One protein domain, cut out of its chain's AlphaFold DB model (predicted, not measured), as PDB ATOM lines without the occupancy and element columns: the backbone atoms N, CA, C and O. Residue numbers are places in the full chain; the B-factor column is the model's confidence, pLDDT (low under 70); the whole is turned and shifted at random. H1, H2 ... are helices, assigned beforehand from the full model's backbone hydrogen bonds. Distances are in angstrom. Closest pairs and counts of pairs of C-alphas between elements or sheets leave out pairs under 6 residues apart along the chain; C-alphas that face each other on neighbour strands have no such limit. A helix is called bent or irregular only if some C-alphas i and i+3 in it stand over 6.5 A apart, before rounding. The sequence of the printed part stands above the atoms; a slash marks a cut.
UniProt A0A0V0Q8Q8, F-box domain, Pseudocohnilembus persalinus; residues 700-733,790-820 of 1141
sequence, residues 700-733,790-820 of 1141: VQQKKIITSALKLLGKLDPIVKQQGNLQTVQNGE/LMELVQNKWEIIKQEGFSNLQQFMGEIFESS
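Overview. This is residues 700 to 733 and 790 to 820 of the 1141 residues of the protein "F-box domain" of Pseudocohnilembus persalinus (UniProt A0A0V0Q8Q8). Three helices, the last of them sharply bent into two arms, make a loose branched shape: H2 and the arm H3b reach out from the middle to the two ends of the long axis, while H1 and the arm H3a extend to one side like two splayed legs. The parts meet round the start of H2: its residues 716 to 717 touch residues 707 to 711 of H1, its residues 716 to 720 touch residues 797 to 801 of H3a, and residues 798 to 801 of H3a touch residues 703 to 707 of H1, while residues 724 to 733 of H2 stick out free. The printed part has 65 residues, with three named helices in the order H1, H2, H3 and no named strand; the class is all helix. It is only just loose, close to compact, with a radius of gyration of the C-alphas of 13.3 A, and elongated, spanning 46 by 25 by 16 A.

Arrangement. H1, residues 700 to 712, and H2, residues 716 to 733, only just touch, with 3 pairs of C-alphas within 8 A, and only at the corner by their tight link. Their closest C-alphas, those of Leu 710 and Leu 716, are 5.5 A apart, and their lines are about perpendicular at 78 degrees. H3, residues 790 to 818, was assigned as one helix by its hydrogen bonds but is bent, with C-alphas 803 and 806 7.4 A apart; its arms are H3a, residues 790 to 803, and H3b, residues 806 to 818. The arms stand at a steep tilt of 69.5 degrees, only just short of about perpendicular. H1, with residues 703 to 707 alone, only just touches H3a, with 3 pairs of C-alphas within 8 A; the closest are those of Lys 703 and Trp 798, 7.0 A apart. These two run the same way at a steep tilt of 63 degrees. H2, with residues 716 to 720 alone, touches H3a, the closest C-alphas being those of Val 720 and Lys 797 at 7.7 A; at 72 degrees they are only just about perpendicular. H1 and H3b are close but not clearly touching, with the C-alphas of Leu 710 and Leu 809 closest at 6.8 A. H2 and H3b are apart. Every O i to N i+4 pair is within hydrogen-bond range in H1, against 12 of 14 in H2, 9 of 10 in H3a and 7 of 9 in H3b.

Along the chain. H1 begins at C-alpha 700 (-58.572, 5.318, -19.123) and measures 18.2 A from first to last C-alpha. H2 measures 26.9 A and ends at C-alpha 733 (-34.688, 29.878, -15.217); it has a kink of 26 degrees near residue 727 and is irregular, but only just, with C-alphas 730 and 733 6.8 A apart. H3a measures 20.7 A, and H3b, 18.9 A, ends at C-alpha 818 (-53.245, 8.790, -50.354).

Size, cuts and confidence. The two C-alphas farthest apart, those of Glu 733 and Phe 817, are 45.7 A apart. Residues 734 to 789 are not printed, and C-alphas 733 and 790 are 26.2 A apart across this cut, which lies between H2 and H3. The mean pLDDT of the printed part is 73.2; 21 residues are under 70, among them residues 722 to 733.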
ATOM      1  N   VAL A 700     -60.045   5.414 -19.067       84.06
ATOM      2  CA  VAL A 700     -58.572   5.318 -19.123       84.06
ATOM      3  C   VAL A 700     -58.107   4.403 -20.267       84.06
ATOM      4  O   VAL A 700     -57.118   4.715 -20.929       84.06
ATOM      5  N   GLN A 701     -58.841   3.324 -20.564       80.19
ATOM      6  CA  GLN A 701     -58.576   2.465 -21.724       80.19
ATOM      7  C   GLN A 701     -58.810   3.219 -23.037       80.19
ATOM      8  O   GLN A 701     -57.918   3.251 -23.881       80.19
ATOM      9  N   GLN A 702     -59.933   3.927 -23.185       83.19
ATOM     10  CA  GLN A 702     -60.214   4.760 -24.361       83.19
ATOM     11  C   GLN A 702     -59.109   5.820 -24.593       83.19
ATOM     12  O   GLN A 702     -58.649   5.996 -25.726       83.19
ATOM     13  N   LYS A 703     -58.571   6.435 -23.524       86.12
ATOM     14  CA  LYS A 703     -57.386   7.318 -23.596       86.12
ATOM     15  C   LYS A 703     -56.125   6.583 -24.051       86.12
ATOM     16  O   LYS A 703     -55.420   7.091 -24.928       86.12
ATOM     17  N   LYS A 704     -55.828   5.402 -23.484       81.19
ATOM     18  CA  LYS A 704     -54.693   4.554 -23.905       81.19
ATOM     19  C   LYS A 704     -54.782   4.232 -25.396       81.19
ATOM     20  O   LYS A 704     -53.813   4.468 -26.107       81.19
ATOM     21  N   ILE A 705     -55.938   3.771 -25.870       79.75
ATOM     22  CA  ILE A 705     -56.201   3.375 -27.261       79.75
ATOM     23  C   ILE A 705     -55.902   4.523 -28.227       79.75
ATOM     24  O   ILE A 705     -55.116   4.358 -29.160       79.75
ATOM     25  N   ILE A 706     -56.462   5.707 -27.974       83.50
ATOM     26  CA  ILE A 706     -56.272   6.889 -28.828       83.50
ATOM     27  C   ILE A 706     -54.821   7.401 -28.748       83.50
ATOM     28  O   ILE A 706     -54.244   7.815 -29.755       83.50
ATOM     29  N   THR A 707     -54.177   7.284 -27.584       81.12
ATOM     30  CA  THR A 707     -52.744   7.579 -27.419       81.12
ATOM     31  C   THR A 707     -51.862   6.595 -28.199       81.12
ATOM     32  O   THR A 707     -50.909   7.012 -28.856       81.12
ATOM     33  N   SER A 708     -52.157   5.293 -28.151       76.38
ATOM     34  CA  SER A 708     -51.434   4.242 -28.879       76.38
ATOM     35  C   SER A 708     -51.652   4.343 -30.385       76.38
ATOM     36  O   SER A 708     -50.688   4.200 -31.135       76.38
ATOM     37  N   ALA A 709     -52.858   4.721 -30.822       76.62
ATOM     38  CA  ALA A 709     -53.126   5.122 -32.197       76.62
ATOM     39  C   ALA A 709     -52.182   6.260 -32.613       76.62
ATOM     40  O   ALA A 709     -51.351   6.061 -33.491       76.62
ATOM     41  N   LEU A 710     -52.214   7.411 -31.930       78.06
ATOM     42  CA  LEU A 710     -51.388   8.588 -32.257       78.06
ATOM     43  C   LEU A 710     -49.866   8.334 -32.203       78.06
ATOM     44  O   LEU A 710     -49.113   8.958 -32.959       78.06
ATOM     45  N   LYS A 711     -49.404   7.401 -31.356       76.31
ATOM     46  CA  LYS A 711     -48.018   6.893 -31.361       76.31
ATOM     47  C   LYS A 711     -47.701   6.105 -32.634       76.31
ATOM     48  O   LYS A 711     -46.656   6.341 -33.233       76.31
ATOM     49  N   LEU A 712     -48.589   5.200 -33.053       68.88
ATOM     50  CA  LEU A 712     -48.444   4.372 -34.257       68.88
ATOM     51  C   LEU A 712     -48.321   5.230 -35.527       68.88
ATOM     52  O   LEU A 712     -47.562   4.882 -36.427       68.88
ATOM     53  N   LEU A 713     -48.988   6.390 -35.573       70.31
ATOM     54  CA  LEU A 713     -48.911   7.330 -36.705       70.31
ATOM     55  C   LEU A 713     -47.595   8.143 -36.727       70.31
ATOM     56  O   LEU A 713     -47.396   8.969 -37.616       70.31
ATOM     57  N   GLY A 714     -46.730   7.995 -35.715       71.44
ATOM     58  CA  GLY A 714     -45.495   8.773 -35.546       71.44
ATOM     59  C   GLY A 714     -45.700  10.252 -35.184       71.44
ATOM     60  O   GLY A 714     -44.722  10.989 -35.064       71.44
ATOM     61  N   LYS A 715     -46.950  10.707 -34.998       70.12
ATOM     62  CA  LYS A 715     -47.295  12.122 -34.760       70.12
ATOM     63  C   LYS A 715     -47.165  12.527 -33.280       70.12
ATOM     64  O   LYS A 715     -46.929  13.700 -33.009       70.12
ATOM     65  N   LEU A 716     -47.265  11.586 -32.329       68.69
ATOM     66  CA  LEU A 716     -47.212  11.909 -30.892       68.69
ATOM     67  C   LEU A 716     -45.849  12.467 -30.440       68.69
ATOM     68  O   LEU A 716     -45.789  13.443 -29.697       68.69
ATOM     69  N   ASP A 717     -44.755  11.861 -30.904       73.69
ATOM     70  CA  ASP A 717     -43.387  12.234 -30.526       73.69
ATOM     71  C   ASP A 717     -43.035  13.695 -30.881       73.69
ATOM     72  O   ASP A 717     -42.508  14.398 -30.015       73.69
ATOM     73  N   PRO A 718     -43.327  14.193 -32.104       70.12
ATOM     74  CA  PRO A 718     -43.210  15.610 -32.439       70.12
ATOM     75  C   PRO A 718     -44.007  16.540 -31.516       70.12
ATOM     76  O   PRO A 718     -43.444  17.526 -31.044       70.12
ATOM     77  N   ILE A 719     -45.277  16.225 -31.237       65.25
ATOM     78  CA  ILE A 719     -46.174  17.075 -30.434       65.25
ATOM     79  C   ILE A 719     -45.647  17.193 -28.992       65.25
ATOM     80  O   ILE A 719     -45.439  18.296 -28.486       65.25
ATOM     81  N   VAL A 720     -45.323  16.059 -28.359       69.56
ATOM     82  CA  VAL A 720     -44.773  16.024 -26.991       69.56
ATOM     83  C   VAL A 720     -43.433  16.768 -26.905       69.56
ATOM     84  O   VAL A 720     -43.199  17.499 -25.943       69.56
ATOM     85  N   LYS A 721     -42.562  16.653 -27.919       76.94
ATOM     86  CA  LYS A 721     -41.271  17.370 -27.959       76.94
ATOM     87  C   LYS A 721     -41.438  18.879 -28.161       76.94
ATOM     88  O   LYS A 721     -40.682  19.646 -27.569       76.94
ATOM     89  N   GLN A 722     -42.417  19.326 -28.951       68.50
ATOM     90  CA  GLN A 722     -42.677  20.758 -29.145       68.50
ATOM     91  C   GLN A 722     -43.175  21.429 -27.859       68.50
ATOM     92  O   GLN A 722     -42.666  22.491 -27.500       68.50
ATOM     93  N   GLN A 723     -44.097  20.798 -27.126       64.00
ATOM     94  CA  GLN A 723     -44.627  21.377 -25.886       64.00
ATOM     95  C   GLN A 723     -43.682  21.204 -24.682       64.00
ATOM     96  O   GLN A 723     -43.547  22.130 -23.881       64.00
ATOM     97  N   GLY A 724     -42.925  20.102 -24.600       65.56
ATOM     98  CA  GLY A 724     -41.869  19.940 -23.592       65.56
ATOM     99  C   GLY A 724     -40.787  21.026 -23.681       65.56
ATOM    100  O   GLY A 724     -40.349  21.551 -22.656       65.56
ATOM    101  N   ASN A 725     -40.426  21.448 -24.898       62.81
ATOM    102  CA  ASN A 725     -39.507  22.571 -25.129       62.81
ATOM    103  C   ASN A 725     -40.099  23.942 -24.737       62.81
ATOM    104  O   ASN A 725     -39.342  24.873 -24.482       62.81
ATOM    105  N   LEU A 726     -41.427  24.093 -24.676       54.28
ATOM    106  CA  LEU A 726     -42.078  25.320 -24.198       54.28
ATOM    107  C   LEU A 726     -42.118  25.385 -22.664       54.28
ATOM    108  O   LEU A 726     -41.820  26.434 -22.095       54.28
ATOM    109  N   GLN A 727     -42.419  24.272 -21.992       54.22
ATOM    110  CA  GLN A 727     -42.445  24.206 -20.522       54.22
ATOM    111  C   GLN A 727     -41.040  24.273 -19.905       54.22
ATOM    112  O   GLN A 727     -40.825  24.997 -18.936       54.22
ATOM    113  N   THR A 728     -40.047  23.593 -20.488       52.97
ATOM    114  CA  THR A 728     -38.653  23.659 -19.999       52.97
ATOM    115  C   THR A 728     -38.022  25.044 -20.160       52.97
ATOM    116  O   THR A 728     -37.195  25.422 -19.336       52.97
ATOM    117  N   VAL A 729     -38.450  25.842 -21.144       52.12
ATOM    118  CA  VAL A 729     -38.039  27.253 -21.281       52.12
ATOM    119  C   VAL A 729     -38.688  28.160 -20.226       52.12
ATOM    120  O   VAL A 729     -38.118  29.194 -19.901       52.12
ATOM    121  N   GLN A 730     -39.838  27.783 -19.656       48.97
ATOM    122  CA  GLN A 730     -40.494  28.551 -18.587       48.97
ATOM    123  C   GLN A 730     -39.992  28.170 -17.186       48.97
ATOM    124  O   GLN A 730     -39.794  29.055 -16.360       48.97
ATOM    125  N   ASN A 731     -39.712  26.887 -16.934       45.75
ATOM    126  CA  ASN A 731     -39.250  26.413 -15.620       45.75
ATOM    127  C   ASN A 731     -37.709  26.408 -15.485       45.75
ATOM    128  O   ASN A 731     -37.173  26.317 -14.380       45.75
ATOM    129  N   GLY A 732     -36.974  26.493 -16.601       40.62
ATOM    130  CA  GLY A 732     -35.514  26.377 -16.627       40.62
ATOM    131  C   GLY A 732     -34.757  27.529 -15.958       40.62
ATOM    132  O   GLY A 732     -33.651  27.310 -15.472       40.62
ATOM    133  N   GLU A 733     -35.336  28.733 -15.881       46.12
ATOM    134  CA  GLU A 733     -34.688  29.878 -15.217       46.12
ATOM    135  C   GLU A 733     -34.668  29.755 -13.681       46.12
ATOM    136  O   GLU A 733     -33.830  30.384 -13.036       46.12
ATOM    137  N   LEU A 790     -48.093   8.246 -12.499       58.28
ATOM    138  CA  LEU A 790     -48.346   7.589 -13.783       58.28
ATOM    139  C   LEU A 790     -49.671   8.049 -14.417       58.28
ATOM    140  O   LEU A 790     -49.733   8.274 -15.631       58.28
ATOM    141  N   MET A 791     -50.717   8.233 -13.608       69.44
ATOM    142  CA  MET A 791     -52.015   8.755 -14.041       69.44
ATOM    143  C   MET A 791     -51.961  10.244 -14.397       69.44
ATOM    144  O   MET A 791     -52.540  10.635 -15.411       69.44
ATOM    145  N   GLU A 792     -51.232  11.070 -13.644       76.06
ATOM    146  CA  GLU A 792     -51.012  12.480 -13.975       76.06
ATOM    147  C   GLU A 792     -50.193  12.618 -15.269       76.06
ATOM    148  O   GLU A 792     -50.561  13.388 -16.156       76.06
ATOM    149  N   LEU A 793     -49.154  11.801 -15.461       70.81
ATOM    150  CA  LEU A 793     -48.381  11.758 -16.703       70.81
ATOM    151  C   LEU A 793     -49.248  11.366 -17.916       70.81
ATOM    152  O   LEU A 793     -49.045  11.890 -19.017       70.81
ATOM    153  N   VAL A 794     -50.211  10.454 -17.737       69.75
ATOM    154  CA  VAL A 794     -51.200  10.089 -18.769       69.75
ATOM    155  C   VAL A 794     -52.197  11.224 -19.009       69.75
ATOM    156  O   VAL A 794     -52.471  11.536 -20.166       69.75
ATOM    157  N   GLN A 795     -52.701  11.876 -17.963       78.81
ATOM    158  CA  GLN A 795     -53.675  12.966 -18.064       78.81
ATOM    159  C   GLN A 795     -53.065  14.228 -18.702       78.81
ATOM    160  O   GLN A 795     -53.677  14.827 -19.586       78.81
ATOM    161  N   ASN A 796     -51.828  14.585 -18.345       80.56
ATOM    162  CA  ASN A 796     -51.089  15.683 -18.967       80.56
ATOM    163  C   ASN A 796     -50.821  15.400 -20.455       80.56
ATOM    164  O   ASN A 796     -51.023  16.273 -21.295       80.56
ATOM    165  N   LYS A 797     -50.468  14.159 -20.826       78.94
ATOM    166  CA  LYS A 797     -50.380  13.754 -22.245       78.94
ATOM    167  C   LYS A 797     -51.748  13.753 -22.939       78.94
ATOM    168  O   LYS A 797     -51.809  14.057 -24.129       78.94
ATOM    169  N   TRP A 798     -52.830  13.453 -22.221       84.69
ATOM    170  CA  TRP A 798     -54.189  13.458 -22.763       84.69
ATOM    171  C   TRP A 798     -54.663  14.855 -23.159       84.69
ATOM    172  O   TRP A 798     -55.143  15.022 -24.274       84.69
ATOM    173  N   GLU A 799     -54.494  15.879 -22.320       84.25
ATOM    174  CA  GLU A 799     -54.953  17.233 -22.678       84.25
ATOM    175  C   GLU A 799     -54.160  17.828 -23.865       84.25
ATOM    176  O   GLU A 799     -54.724  18.574 -24.667       84.25
ATOM    177  N   ILE A 800     -52.904  17.411 -24.073       79.75
ATOM    178  CA  ILE A 800     -52.124  17.716 -25.290       79.75
ATOM    179  C   ILE A 800     -52.739  17.024 -26.525       79.75
ATOM    180  O   ILE A 800     -52.980  17.656 -27.556       79.75
ATOM    181  N   ILE A 801     -53.051  15.726 -26.412       78.44
ATOM    182  CA  ILE A 801     -53.751  14.937 -27.445       78.44
ATOM    183  C   ILE A 801     -55.126  15.534 -27.781       78.44
ATOM    184  O   ILE A 801     -55.556  15.493 -28.931       78.44
ATOM    185  N   LYS A 802     -55.810  16.113 -26.801       84.12
ATOM    186  CA  LYS A 802     -57.150  16.688 -26.939       84.12
ATOM    187  C   LYS A 802     -57.161  17.966 -27.781       84.12
ATOM    188  O   LYS A 802     -58.076  18.160 -28.573       84.12
ATOM    189  N   GLN A 803     -56.132  18.811 -27.651       80.25
ATOM    190  CA  GLN A 803     -56.037  20.085 -28.376       80.25
ATOM    191  C   GLN A 803     -55.593  19.924 -29.838       80.25
ATOM    192  O   GLN A 803     -56.140  20.587 -30.716       80.25
ATOM    193  N   GLU A 804     -54.618  19.050 -30.117       75.38
ATOM    194  CA  GLU A 804     -54.046  18.898 -31.470       75.38
ATOM    195  C   GLU A 804     -54.296  17.520 -32.101       75.38
ATOM    196  O   GLU A 804     -54.316  17.381 -33.327       75.38
ATOM    197  N   GLY A 805     -54.465  16.479 -31.289       72.81
ATOM    198  CA  GLY A 805     -54.454  15.089 -31.739       72.81
ATOM    199  C   GLY A 805     -55.659  14.693 -32.586       72.81
ATOM    200  O   GLY A 805     -55.484  13.891 -33.498       72.81
ATOM    201  N   PHE A 806     -56.854  15.254 -32.363       82.19
ATOM    202  CA  PHE A 806     -58.045  14.818 -33.104       82.19
ATOM    203  C   PHE A 806     -57.999  15.170 -34.598       82.19
ATOM    204  O   PHE A 806     -58.111  14.288 -35.450       82.19
ATOM    205  N   SER A 807     -57.768  16.442 -34.931       81.81
ATOM    206  CA  SER A 807     -57.647  16.885 -36.327       81.81
ATOM    207  C   SER A 807     -56.489  16.176 -37.039       81.81
ATOM    208  O   SER A 807     -56.623  15.771 -38.192       81.81
ATOM    209  N   ASN A 808     -55.377  15.947 -36.327       81.75
ATOM    210  CA  ASN A 808     -54.244  15.166 -36.825       81.75
ATOM    211  C   ASN A 808     -54.584  13.677 -37.032       81.75
ATOM    212  O   ASN A 808     -54.084  13.081 -37.986       81.75
ATOM    213  N   LEU A 809     -55.425  13.076 -36.184       82.62
ATOM    214  CA  LEU A 809     -55.900  11.695 -36.322       82.62
ATOM    215  C   LEU A 809     -56.782  11.552 -37.565       82.62
ATOM    216  O   LEU A 809     -56.486  10.711 -38.411       82.62
ATOM    217  N   GLN A 810     -57.803  12.400 -37.723       88.88
ATOM    218  CA  GLN A 810     -58.681  12.369 -38.897       88.88
ATOM    219  C   GLN A 810     -57.896  12.635 -40.192       88.88
ATOM    220  O   GLN A 810     -58.016  11.866 -41.148       88.88
ATOM    221  N   GLN A 811     -57.040  13.667 -40.208       86.88
ATOM    222  CA  GLN A 811     -56.163  13.950 -41.346       86.88
ATOM    223  C   GLN A 811     -55.278  12.741 -41.666       86.88
ATOM    224  O   GLN A 811     -55.241  12.317 -42.818       86.88
ATOM    225  N   PHE A 812     -54.607  12.144 -40.673       79.62
ATOM    226  CA  PHE A 812     -53.744  10.988 -40.912       79.62
ATOM    227  C   PHE A 812     -54.520   9.768 -41.418       79.62
ATOM    228  O   PHE A 812     -54.055   9.085 -42.324       79.62
ATOM    229  N   MET A 813     -55.705   9.486 -40.872       84.38
ATOM    230  CA  MET A 813     -56.550   8.389 -41.353       84.38
ATOM    231  C   MET A 813     -56.940   8.594 -42.830       84.38
ATOM    232  O   MET A 813     -56.989   7.620 -43.581       84.38
ATOM    233  N   GLY A 814     -57.110   9.847 -43.274       85.38
ATOM    234  CA  GLY A 814     -57.156  10.221 -44.692       85.38
ATOM    235  C   GLY A 814     -55.826   9.974 -45.425       85.38
ATOM    236  O   GLY A 814     -55.804   9.305 -46.461       85.38
ATOM    237  N   GLU A 815     -54.701  10.427 -44.858       84.06
ATOM    238  CA  GLU A 815     -53.344  10.213 -45.389       84.06
ATOM    239  C   GLU A 815     -53.012   8.717 -45.591       84.06
ATOM    240  O   GLU A 815     -52.232   8.412 -46.489       84.06
ATOM    241  N   ILE A 816     -53.589   7.744 -44.864       79.81
ATOM    242  CA  ILE A 816     -53.335   6.301 -45.116       79.81
ATOM    243  C   ILE A 816     -53.758   5.876 -46.538       79.81
ATOM    244  O   ILE A 816     -53.115   5.007 -47.144       79.81
ATOM    245  N   PHE A 817     -54.813   6.485 -47.091       80.25
ATOM    246  CA  PHE A 817     -55.305   6.180 -48.438       80.25
ATOM    247  C   PHE A 817     -54.416   6.773 -49.531       80.25
ATOM    248  O   PHE A 817     -54.092   6.088 -50.503       80.25
ATOM    249  N   GLU A 818     -54.019   8.036 -49.363       80.56
ATOM    250  CA  GLU A 818     -53.245   8.790 -50.354       80.56
ATOM    251  C   GLU A 818     -51.746   8.477 -50.287       80.56
ATOM    252  O   GLU A 818     -51.063   8.399 -51.311       80.56
ATOM    253  N   SER A 819     -51.216   8.283 -49.080       69.50
ATOM    254  CA  SER A 819     -49.780   8.186 -48.857       69.50
ATOM    255  C   SER A 819     -49.189   6.852 -49.299       69.50
ATOM    256  O   SER A 819     -49.769   5.756 -49.239       69.50
ATOM    257  N   SER A 820     -47.902   6.920 -49.605       61.59
ATOM    258  CA  SER A 820     -47.000   5.782 -49.597       61.59
ATOM    259  C   SER A 820     -46.704   5.315 -48.158       61.59
ATOM    260  O   SER A 820     -45.534   5.222 -47.796       61.59
TER     261      SER A 820